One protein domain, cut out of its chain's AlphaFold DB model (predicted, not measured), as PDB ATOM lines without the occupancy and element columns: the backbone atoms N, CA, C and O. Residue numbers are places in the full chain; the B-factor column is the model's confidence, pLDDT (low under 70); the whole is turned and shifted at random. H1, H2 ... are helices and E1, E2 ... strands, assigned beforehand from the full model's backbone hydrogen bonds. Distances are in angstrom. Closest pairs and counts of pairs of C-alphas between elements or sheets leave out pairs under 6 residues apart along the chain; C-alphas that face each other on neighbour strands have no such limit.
ATOM      1  N   VAL A   7     132.409 245.968 335.765       94.56
ATOM      2  CA  VAL A   7     133.852 245.987 336.031       94.56
ATOM      3  C   VAL A   7     134.183 247.213 336.868       94.56
ATOM      4  O   VAL A   7     133.784 248.317 336.513       94.56
ATOM      5  N   LEU A   8     134.934 247.036 337.953       93.88
ATOM      6  CA  LEU A   8     135.560 248.132 338.695       93.88
ATOM      7  C   LEU A   8     137.023 248.233 338.270       93.88
ATOM      8  O   LEU A   8     137.783 247.286 338.472       93.88
ATOM      9  N   VAL A   9     137.415 249.361 337.681       95.00
ATOM     10  CA  VAL A   9     138.787 249.609 337.225       95.00
ATOM     11  C   VAL A   9     139.498 250.592 338.140       95.00
ATOM     12  O   VAL A   9     138.948 251.627 338.502       95.00
ATOM     13  N   TYR A  10     140.749 250.292 338.470       94.94
ATOM     14  CA  TYR A  10     141.624 251.190 339.214       94.94
ATOM     15  C   TYR A  10     142.677 251.751 338.280       94.94
ATOM     16  O   TYR A  10     143.305 251.001 337.526       94.94
ATOM     17  N   LEU A  11     142.863 253.067 338.324       95.19
ATOM     18  CA  LEU A  11     143.781 253.751 337.426       95.19
ATOM     19  C   LEU A  11     145.207 253.756 337.981       95.19
ATOM     20  O   LEU A  11     145.422 253.661 339.188       95.19
ATOM     21  N   ILE A  12     146.179 253.870 337.083       95.75
ATOM     22  CA  ILE A  12     147.555 254.239 337.419       95.75
ATOM     23  C   ILE A  12     147.548 255.730 337.767       95.75
ATOM     24  O   ILE A  12     147.009 256.522 336.999       95.75
ATOM     25  N   ASP A  13     148.124 256.092 338.916       93.38
ATOM     26  CA  ASP A  13     148.246 257.476 339.400       93.38
ATOM     27  C   ASP A  13     146.937 258.302 339.292       93.38
ATOM     28  O   ASP A  13     146.912 259.348 338.634       93.38
ATOM     29  N   PRO A  14     145.821 257.843 339.902       91.88
ATOM     30  CA  PRO A  14     144.539 258.533 339.806       91.88
ATOM     31  C   PRO A  14     144.580 259.890 340.517       91.88
ATOM     32  O   PRO A  14     145.238 260.043 341.549       91.88
ATOM     33  N   SER A  15     143.794 260.852 340.024       87.62
ATOM     34  CA  SER A  15     143.415 261.999 340.854       87.62
ATOM     35  C   SER A  15     142.539 261.530 342.023       87.62
ATOM     36  O   SER A  15     141.958 260.440 341.976       87.62
ATOM     37  N   GLU A  16     142.448 262.330 343.089       86.62
ATOM     38  CA  GLU A  16     141.744 261.937 344.319       86.62
ATOM     39  C   GLU A  16     140.288 261.522 344.054       86.62
ATOM     40  O   GLU A  16     139.793 260.571 344.657       86.62
ATOM     41  N   GLU A  17     139.630 262.159 343.085       83.88
ATOM     42  CA  GLU A  17     138.248 261.882 342.690       83.88
ATOM     43  C   GLU A  17     138.056 260.483 342.083       83.88
ATOM     44  O   GLU A  17     136.945 259.957 342.099       83.88
ATOM     45  N   PHE A  18     139.123 259.862 341.573       85.38
ATOM     46  CA  PHE A  18     139.097 258.525 340.969       85.38
ATOM     47  C   PHE A  18     139.869 257.484 341.788       85.38
ATOM     48  O   PHE A  18     140.045 256.350 341.337       85.38
ATOM     49  N   ALA A  19     140.322 257.833 342.996       86.44
ATOM     50  CA  ALA A  19     141.107 256.937 343.845       86.44
ATOM     51  C   ALA A  19     140.339 255.660 344.241       86.44
ATOM     52  O   ALA A  19     140.942 254.605 344.427       86.44
ATOM     53  N   SER A  20     139.007 255.734 344.322       86.69
ATOM     54  CA  SER A  20     138.130 254.585 344.601       86.69
ATOM     55  C   SER A  20     137.837 253.707 343.378       86.69
ATOM     56  O   SER A  20     137.110 252.722 343.493       86.69
ATOM     57  N   GLY A  21     138.418 254.034 342.223       91.56
ATOM     58  CA  GLY A  21     138.177 253.347 340.964       91.56
ATOM     59  C   GLY A  21     136.919 253.830 340.243       91.56
ATOM     60  O   GLY A  21     136.140 254.635 340.746       91.56
ATOM     61  N   ILE A  22     136.746 253.335 339.021       92.31
ATOM     62  CA  ILE A  22     135.622 253.648 338.136       92.31
ATOM     63  C   ILE A  22     134.862 252.352 337.873       92.31
ATOM     64  O   ILE A  22     135.437 251.383 337.378       92.31
ATOM     65  N   SER A  23     133.575 252.319 338.196       93.62
ATOM     66  CA  SER A  23     132.706 251.189 337.872       93.62
ATOM     67  C   SER A  23     132.053 251.372 336.498       93.62
ATOM     68  O   SER A  23     131.654 252.470 336.112       93.62
ATOM     69  N   ILE A  24     131.974 250.283 335.736       94.75
ATOM     70  CA  ILE A  24     131.484 250.255 334.355       94.75
ATOM     71  C   ILE A  24     130.524 249.072 334.200       94.75
ATOM     72  O   ILE A  24     130.956 247.919 334.212       94.75
ATOM     73  N   SER A  25     129.235 249.352 334.025       95.12
ATOM     74  CA  SER A  25     128.200 248.387 333.644       95.12
ATOM     75  C   SER A  25     128.219 248.109 332.139       95.12
ATOM     76  O   SER A  25     128.439 249.008 331.322       95.12
ATOM     77  N   ASN A  26     127.924 246.858 331.783       93.88
ATOM     78  CA  ASN A  26     127.923 246.301 330.427       93.88
ATOM     79  C   ASN A  26     129.208 246.640 329.644       93.88
ATOM     80  O   ASN A  26     129.141 247.290 328.596       93.88
ATOM     81  N   PRO A  27     130.386 246.242 330.161       95.12
ATOM     82  CA  PRO A  27     131.670 246.649 329.613       95.12
ATOM     83  C   PRO A  27     131.938 246.031 328.232       95.12
ATOM     84  O   PRO A  27     131.920 244.816 328.043       95.12
ATOM     85  N   GLU A  28     132.290 246.875 327.269       95.44
ATOM     86  CA  GLU A  28     132.716 246.497 325.923       95.44
ATOM     87  C   GLU A  28     134.132 247.002 325.648       95.44
ATOM     88  O   GLU A  28     134.486 248.124 326.004       95.44
ATOM     89  N   VAL A  29     134.946 246.213 324.948       95.00
ATOM     90  CA  VAL A  29     136.267 246.670 324.496       95.00
ATOM     91  C   VAL A  29     136.144 247.272 323.105       95.00
ATOM     92  O   VAL A  29     135.686 246.593 322.186       95.00
ATOM     93  N   LYS A  30     136.593 248.519 322.927       95.00
ATOM     94  CA  LYS A  30     136.640 249.177 321.611       95.00
ATOM     95  C   LYS A  30     138.016 249.753 321.331       95.00
ATOM     96  O   LYS A  30     138.721 250.184 322.243       95.00
ATOM     97  N   ASP A  31     138.374 249.751 320.054       95.12
ATOM     98  CA  ASP A  31     139.545 250.450 319.545       95.12
ATOM     99  C   ASP A  31     139.123 251.833 319.049       95.12
ATOM    100  O   ASP A  31     138.184 251.959 318.259       95.12
ATOM    101  N   HIS A  32     139.808 252.867 319.523       91.69
ATOM    102  CA  HIS A  32     139.697 254.216 318.999       91.69
ATOM    103  C   HIS A  32     141.092 254.757 318.718       91.69
ATOM    104  O   HIS A  32     141.895 254.949 319.631       91.69
ATOM    105  N   TYR A  33     141.356 255.030 317.439       92.50
ATOM    106  CA  TYR A  33     142.619 255.590 316.956       92.50
ATOM    107  C   TYR A  33     143.852 254.759 317.361       92.50
ATOM    108  O   TYR A  33     144.902 255.317 317.669       92.50
ATOM    109  N   GLY A  34     143.732 253.424 317.369       93.38
ATOM    110  CA  GLY A  34     144.821 252.510 317.728       93.38
ATOM    111  C   GLY A  34     145.025 252.342 319.233       93.38
ATOM    112  O   GLY A  34     146.008 251.732 319.654       93.38
ATOM    113  N   ARG A  35     144.114 252.880 320.054       95.81
ATOM    114  CA  ARG A  35     144.117 252.731 321.509       95.81
ATOM    115  C   ARG A  35     142.872 251.976 321.953       95.81
ATOM    116  O   ARG A  35     141.763 252.258 321.506       95.81
ATOM    117  N   LYS A  36     143.058 251.013 322.856       96.19
ATOM    118  CA  LYS A  36     141.966 250.201 323.405       96.19
ATOM    119  C   LYS A  36     141.364 250.859 324.636       96.19
ATOM    120  O   LYS A  36     142.089 251.307 325.523       96.19
ATOM    121  N   PHE A  37     140.044 250.827 324.719       96.81
ATOM    122  CA  PHE A  37     139.272 251.344 325.841       96.81
ATOM    123  C   PHE A  37     138.220 250.327 326.277       96.81
ATOM    124  O   PHE A  37     137.700 249.570 325.454       96.81
ATOM    125  N   ILE A  38     137.893 250.342 327.565       95.69
ATOM    126  CA  ILE A  38     136.684 249.732 328.115       95.69
ATOM    127  C   ILE A  38     135.600 250.802 328.078       95.69
ATOM    128  O   ILE A  38     135.784 251.866 328.660       95.69
ATOM    129  N   TYR A  39     134.498 250.526 327.395       95.94
ATOM    130  CA  TYR A  39     133.311 251.369 327.314       95.94
ATOM    131  C   TYR A  39     132.169 250.746 328.088       95.94
ATOM    132  O   TYR A  39     132.021 249.532 328.094       95.94
ATOM    133  N   GLY A  40     131.302 251.581 328.634       95.00
ATOM    134  CA  GLY A  40     130.023 251.139 329.159       95.00
ATOM    135  C   GLY A  40     129.268 252.312 329.746       95.00
ATOM    136  O   GLY A  40     129.395 253.449 329.276       95.00
ATOM    137  N   THR A  41     128.511 252.025 330.791       95.19
ATOM    138  CA  THR A  41     127.725 253.016 331.521       95.19
ATOM    139  C   THR A  41     128.127 252.977 332.985       95.19
ATOM    140  O   THR A  41     128.411 251.904 333.505       95.19
ATOM    141  N   VAL A  42     128.162 254.115 333.668       92.19
ATOM    142  CA  VAL A  42     128.298 254.121 335.130       92.19
ATOM    143  C   VAL A  42     127.070 253.413 335.729       92.19
ATOM    144  O   VAL A  42     125.955 253.772 335.335       92.19
ATOM    145  N   PRO A  43     127.238 252.415 336.622       90.06
ATOM    146  CA  PRO A  43     126.119 251.695 337.230       90.06
ATOM    147  C   PRO A  43     125.088 252.647 337.835       90.06
ATOM    148  O   PRO A  43     125.458 253.643 338.459       90.06
ATOM    149  N   GLU A  44     123.802 252.337 337.671       84.69
ATOM    150  CA  GLU A  44     122.738 253.200 338.181       84.69
ATOM    151  C   GLU A  44     122.666 253.117 339.711       84.69
ATOM    152  O   GLU A  44     122.184 252.144 340.290       84.69
ATOM    153  N   ASN A  45     123.138 254.163 340.384       76.12
ATOM    154  CA  ASN A  45     122.824 254.442 341.782       76.12
ATOM    155  C   ASN A  45     122.106 255.807 341.876       76.12
ATOM    156  O   ASN A  45     122.222 256.642 340.979       76.12
ATOM    157  N   SER A  46     121.309 256.039 342.920       56.38
ATOM    158  CA  SER A  46     120.520 257.279 343.037       56.38
ATOM    159  C   SER A  46     121.333 258.511 343.445       56.38
ATOM    160  O   SER A  46     120.825 259.625 343.337       56.38
ATOM    161  N   ASP A  47     122.568 258.315 343.916       66.12
ATOM    162  CA  ASP A  47     123.317 259.320 344.681       66.12
ATOM    163  C   ASP A  47     124.610 259.793 343.980       66.12
ATOM    164  O   ASP A  47     125.292 260.679 344.496       66.12
ATOM    165  N   ASP A  48     124.951 259.250 342.804       76.50
ATOM    166  CA  ASP A  48     126.108 259.661 341.996       76.50
ATOM    167  C   ASP A  48     125.674 260.533 340.807       76.50
ATOM    168  O   ASP A  48     124.788 260.182 340.027       76.50
ATOM    169  N   TRP A  49     126.337 261.678 340.637       83.12
ATOM    170  CA  TRP A  49     126.097 262.611 339.533       83.12
ATOM    171  C   TRP A  49     126.426 262.009 338.160       83.12
ATOM    172  O   TRP A  49     125.906 262.481 337.147       83.12
ATOM    173  N   ALA A  50     127.296 260.996 338.119       85.56
ATOM    174  CA  ALA A  50     127.709 260.314 336.900       85.56
ATOM    175  C   ALA A  50     126.843 259.085 336.572       85.56
ATOM    176  O   ALA A  50     127.023 258.484 335.512       85.56
ATOM    177  N   SER A  51     125.906 258.722 337.452       89.50
ATOM    178  CA  SER A  51     124.998 257.584 337.297       89.50
ATOM    179  C   SER A  51     124.288 257.595 335.937       89.50
ATOM    180  O   SER A  51     123.754 258.617 335.497       89.50
ATOM    181  N   GLY A  52     124.327 256.464 335.225       90.62
ATOM    182  CA  GLY A  52     123.706 256.316 333.904       90.62
ATOM    183  C   GLY A  52     124.445 257.002 332.744       90.62
ATOM    184  O   GLY A  52     124.039 256.860 331.585       90.62
ATOM    185  N   LEU A  53     125.545 257.723 332.995       93.19
ATOM    186  CA  LEU A  53     126.349 258.321 331.929       93.19
ATOM    187  C   LEU A  53     127.248 257.286 331.253       93.19
ATOM    188  O   LEU A  53     127.722 256.328 331.864       93.19
ATOM    189  N   LYS A  54     127.534 257.512 329.966       95.00
ATOM    190  CA  LYS A  54     128.543 256.729 329.246       95.00
ATOM    191  C   LYS A  54     129.926 257.056 329.786       95.00
ATOM    192  O   LYS A  54     130.291 258.226 329.885       95.00
ATOM    193  N   VAL A  55     130.713 256.020 330.032       94.31
ATOM    194  CA  VAL A  55     132.088 256.135 330.517       94.31
ATOM    195  C   VAL A  55     133.020 255.303 329.649       94.31
ATOM    196  O   VAL A  55     132.624 254.286 329.070       94.31
ATOM    197  N   SER A  56     134.265 255.758 329.535       95.12
ATOM    198  CA  SER A  56     135.319 255.009 328.869       95.12
ATOM    199  C   SER A  56     136.650 255.164 329.583       95.12
ATOM    200  O   SER A  56     137.052 256.289 329.874       95.12
ATOM    201  N   VAL A  57     137.358 254.058 329.788       95.50
ATOM    202  CA  VAL A  57     138.691 254.043 330.400       95.50
ATOM    203  C   VAL A  57     139.675 253.375 329.453       95.50
ATOM    204  O   VAL A  57     139.409 252.300 328.918       95.50
ATOM    205  N   ALA A  58     140.811 254.022 329.216       96.31
ATOM    206  CA  ALA A  58     141.850 253.475 328.359       96.31
ATOM    207  C   ALA A  58     142.595 252.326 329.051       96.31
ATOM    208  O   ALA A  58     142.969 252.446 330.213       96.31
ATOM    209  N   PHE A  59     142.848 251.232 328.328       95.19
ATOM    210  CA  PHE A  59     143.476 250.023 328.883       95.19
ATOM    211  C   PHE A  59     144.860 250.279 329.489       95.19
ATOM    212  O   PHE A  59     145.205 249.705 330.514       95.19
ATOM    213  N   ASP A  60     145.642 251.151 328.862       95.31
ATOM    214  CA  ASP A  60     146.992 251.543 329.283       95.31
ATOM    215  C   ASP A  60     147.015 252.466 330.514       95.31
ATOM    216  O   ASP A  60     148.087 252.854 330.970       95.31
ATOM    217  N   GLN A  61     145.852 252.844 331.050       95.62
ATOM    218  CA  GLN A  61     145.723 253.582 332.307       95.62
ATOM    219  C   GLN A  61     145.216 252.702 333.448       95.62
ATOM    220  O   GLN A  61     145.075 253.194 334.559       95.62
ATOM    221  N   ILE A  62     144.937 251.421 333.200       95.81
ATOM    222  CA  ILE A  62     144.388 250.514 334.209       95.81
ATOM    223  C   ILE A  62     145.536 249.825 334.944       95.81
ATOM    224  O   ILE A  62     146.328 249.103 334.342       95.81
ATOM    225  N   ALA A  63     145.591 250.011 336.260       96.00
ATOM    226  CA  ALA A  63     146.510 249.304 337.141       96.00
ATOM    227  C   ALA A  63     146.015 247.878 337.431       96.00
ATOM    228  O   ALA A  63     146.786 246.922 337.374       96.00
ATOM    229  N   HIS A  64     144.724 247.731 337.741       94.31
ATOM    230  CA  HIS A  64     144.045 246.444 337.914       94.31
ATOM    231  C   HIS A  64     142.522 246.616 337.807       94.31
ATOM    232  O   HIS A  64     142.015 247.740 337.823       94.31
ATOM    233  N   PHE A  65     141.784 245.509 337.702       94.62
ATOM    234  CA  PHE A  65     140.322 245.518 337.667       94.62
ATOM    235  C   PHE A  65     139.718 244.336 338.431       94.62
ATOM    236  O   PHE A  65     140.381 243.321 338.649       94.62
ATOM    237  N   LEU A  66     138.452 244.480 338.817       94.00
ATOM    238  CA  LEU A  66     137.609 243.430 339.387       94.00
ATOM    239  C   LEU A  66     136.365 243.257 338.514       94.00
ATOM    240  O   LEU A  66     135.797 244.250 338.062       94.00
ATOM    241  N   GLU A  67     135.933 242.015 338.306       93.88
ATOM    242  CA  GLU A  67     134.698 241.690 337.583       93.88
ATOM    243  C   GLU A  67     133.611 241.226 338.555       93.88
ATOM    244  O   GLU A  67     133.884 240.475 339.493       93.88
ATOM    245  N   PHE A  68     132.378 241.654 338.297       93.50
ATOM    246  CA  PHE A  68     131.183 241.251 339.033       93.50
ATOM    247  C   PHE A  68     130.150 240.703 338.055       93.50
ATOM    248  O   PHE A  68     129.969 241.220 336.947       93.50
ATOM    249  N   SER A  69     129.447 239.661 338.480       92.31
ATOM    250  CA  SER A  69     128.497 238.930 337.638       92.31
ATOM    251  C   SER A  69     127.286 239.794 337.271       92.31
ATOM    252  O   SER A  69     126.750 239.693 336.167       92.31
ATOM    253  N   ASP A  70     126.868 240.664 338.194       88.44
ATOM    254  CA  ASP A  70     125.775 241.619 338.044       88.44
ATOM    255  C   ASP A  70     125.926 242.825 338.993       88.44
ATOM    256  O   ASP A  70     126.815 242.874 339.847       88.44
ATOM    257  N   GLU A  71     125.056 243.823 338.819       85.88
ATOM    258  CA  GLU A  71     125.047 245.036 339.646       85.88
ATOM    259  C   GLU A  71     124.716 244.751 341.113       85.88
ATOM    260  O   GLU A  71     125.222 245.437 341.997       85.88
ATOM    261  N   ARG A  72     123.916 243.717 341.402       87.19
ATOM    262  CA  ARG A  72     123.571 243.363 342.780       87.19
ATOM    263  C   ARG A  72     124.803 242.880 343.535       87.19
ATOM    264  O   ARG A  72     125.053 243.358 344.635       87.19
ATOM    265  N   GLU A  73     125.591 241.990 342.933       89.94
ATOM    266  CA  GLU A  73     126.856 241.534 343.510       89.94
ATOM    267  C   GLU A  73     127.808 242.710 343.764       89.94
ATOM    268  O   GLU A  73     128.419 242.794 344.834       89.94
ATOM    269  N   PHE A  74     127.915 243.625 342.797       89.81
ATOM    270  CA  PHE A  74     128.721 244.835 342.930       89.81
ATOM    271  C   PHE A  74     128.278 245.681 344.131       89.81
ATOM    272  O   PHE A  74     129.095 245.979 345.005       89.81
ATOM    273  N   PHE A  75     126.989 246.026 344.223       85.94
ATOM    274  CA  PHE A  75     126.471 246.854 345.312       85.94
ATOM    275  C   PHE A  75     126.552 246.167 346.672       85.94
ATOM    276  O   PHE A  75     126.917 246.821 347.648       85.94
ATOM    277  N   ASP A  76     126.267 244.866 346.754       87.12
ATOM    278  CA  ASP A  76     126.368 244.113 348.003       87.12
ATOM    279  C   ASP A  76     127.811 244.171 348.528       87.12
ATOM    280  O   ASP A  76     128.051 244.616 349.651       87.12
ATOM    281  N   ARG A  77     128.803 243.825 347.696       84.38
ATOM    282  CA  ARG A  77     130.219 243.844 348.105       84.38
ATOM    283  C   ARG A  77     130.737 245.253 348.402       84.38
ATOM    284  O   ARG A  77     131.528 245.410 349.331       84.38
ATOM    285  N   ASN A  78     130.285 246.267 347.662       76.62
ATOM    286  CA  ASN A  78     130.706 247.653 347.877       76.62
ATOM    287  C   ASN A  78     130.088 248.261 349.151       76.62
ATOM    288  O   ASN A  78     130.770 248.956 349.901       76.62
ATOM    289  N   ASN A  79     128.831 247.930 349.469       67.00
ATOM    290  CA  ASN A  79     128.172 248.363 350.706       67.00
ATOM    291  C   ASN A  79     128.794 247.735 351.964       67.00
ATOM    292  O   ASN A  79     128.808 248.367 353.019       67.00
ATOM    293  N   PHE A  80     129.344 246.520 351.867       54.31
ATOM    294  CA  PHE A  80     130.102 245.904 352.962       54.31
ATOM    295  C   PHE A  80     131.513 246.494 353.141       54.31
ATOM    296  O   PHE A  80     132.085 246.372 354.225       54.31
ATOM    297  N   ALA A  81     132.073 247.147 352.118       51.81
ATOM    298  CA  ALA A  81     133.431 247.695 352.138       51.81
ATOM    299  C   ALA A  81     133.539 249.105 352.753       51.81
ATOM    300  O   ALA A  81     134.653 249.585 352.965       51.81
ATOM    301  N   ILE A  82     132.418 249.758 353.087       45.34
ATOM    302  CA  ILE A  82     132.407 251.066 353.756       45.34
ATOM    303  C   ILE A  82     132.037 250.873 355.238       45.34
ATOM    304  O   ILE A  82     130.851 250.862 355.582       45.34
TER     305      ILE A  82
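Overview. This is residues 7 to 82 of the 91 residues of an uncharacterized protein of Anaerolineaceae bacterium (UniProt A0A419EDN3). One strongly twisted antiparallel sheet of five strands is folded round at a sharp bend in E2: the first residues of E2 join E1 and E5, and the rest of E2 joins E3 and E4. H1 is at one end of the longest axis and the turn of the E2-E3 hairpin at the other. The printed part has 76 residues, in the order E1 E2 E3 E4 E5 H1; the sheet's order is E4 E3 E2 E1 E5, and the class is mixed. The whole is compact, with a radius of gyration of the C-alphas of 12.4 A, and elongated, spanning 38 by 24 by 23 A.

Arrangement. E2, residues 22 to 32, bends by 103 degrees at residue 25. It pairs with E1, residues 7 to 11, over residues 22 to 24, with N 9 and O 22 at 2.8 A. It pairs with E3, residues 35 to 41, over residues 25 to 32, with N 28 and O 39 at 2.8 A. E4, residues 54 to 58, is an edge strand beside E3, with N 38 and O 57 at 2.8 A. E5, residues 62 to 68, is the other edge strand, beside E1, with N 8 and O 66 at 2.9 A. E1 to E4 is a meander, each strand the antiparallel neighbour of the one before. H1, residues 71 to 80, is on the sheet at a height of 10.6 A; the closest C-alphas of E5 and H1, Phe 68 and Phe 74, are 5.8 A apart. In H1 every O i to N i+4 pair is within hydrogen-bond range.

Along the chain. E1 begins at C-alpha 7 (133.852, 245.987, 336.031) and measures 12.7 A. E2 measures 19.6 A, E3 19.2 A, E4 13.7 A and E5 16.8 A. H1, 14.3 A, ends at C-alpha 80 (130.102, 245.904, 352.962).

Size, cuts and confidence. The C-alphas farthest apart, Tyr 33 and Phe 80, are 39.3 A apart. The printed part has no cut; the link E3 to E4 is long. Residues 46 to 47 and 79 to 82 have pLDDT under 70.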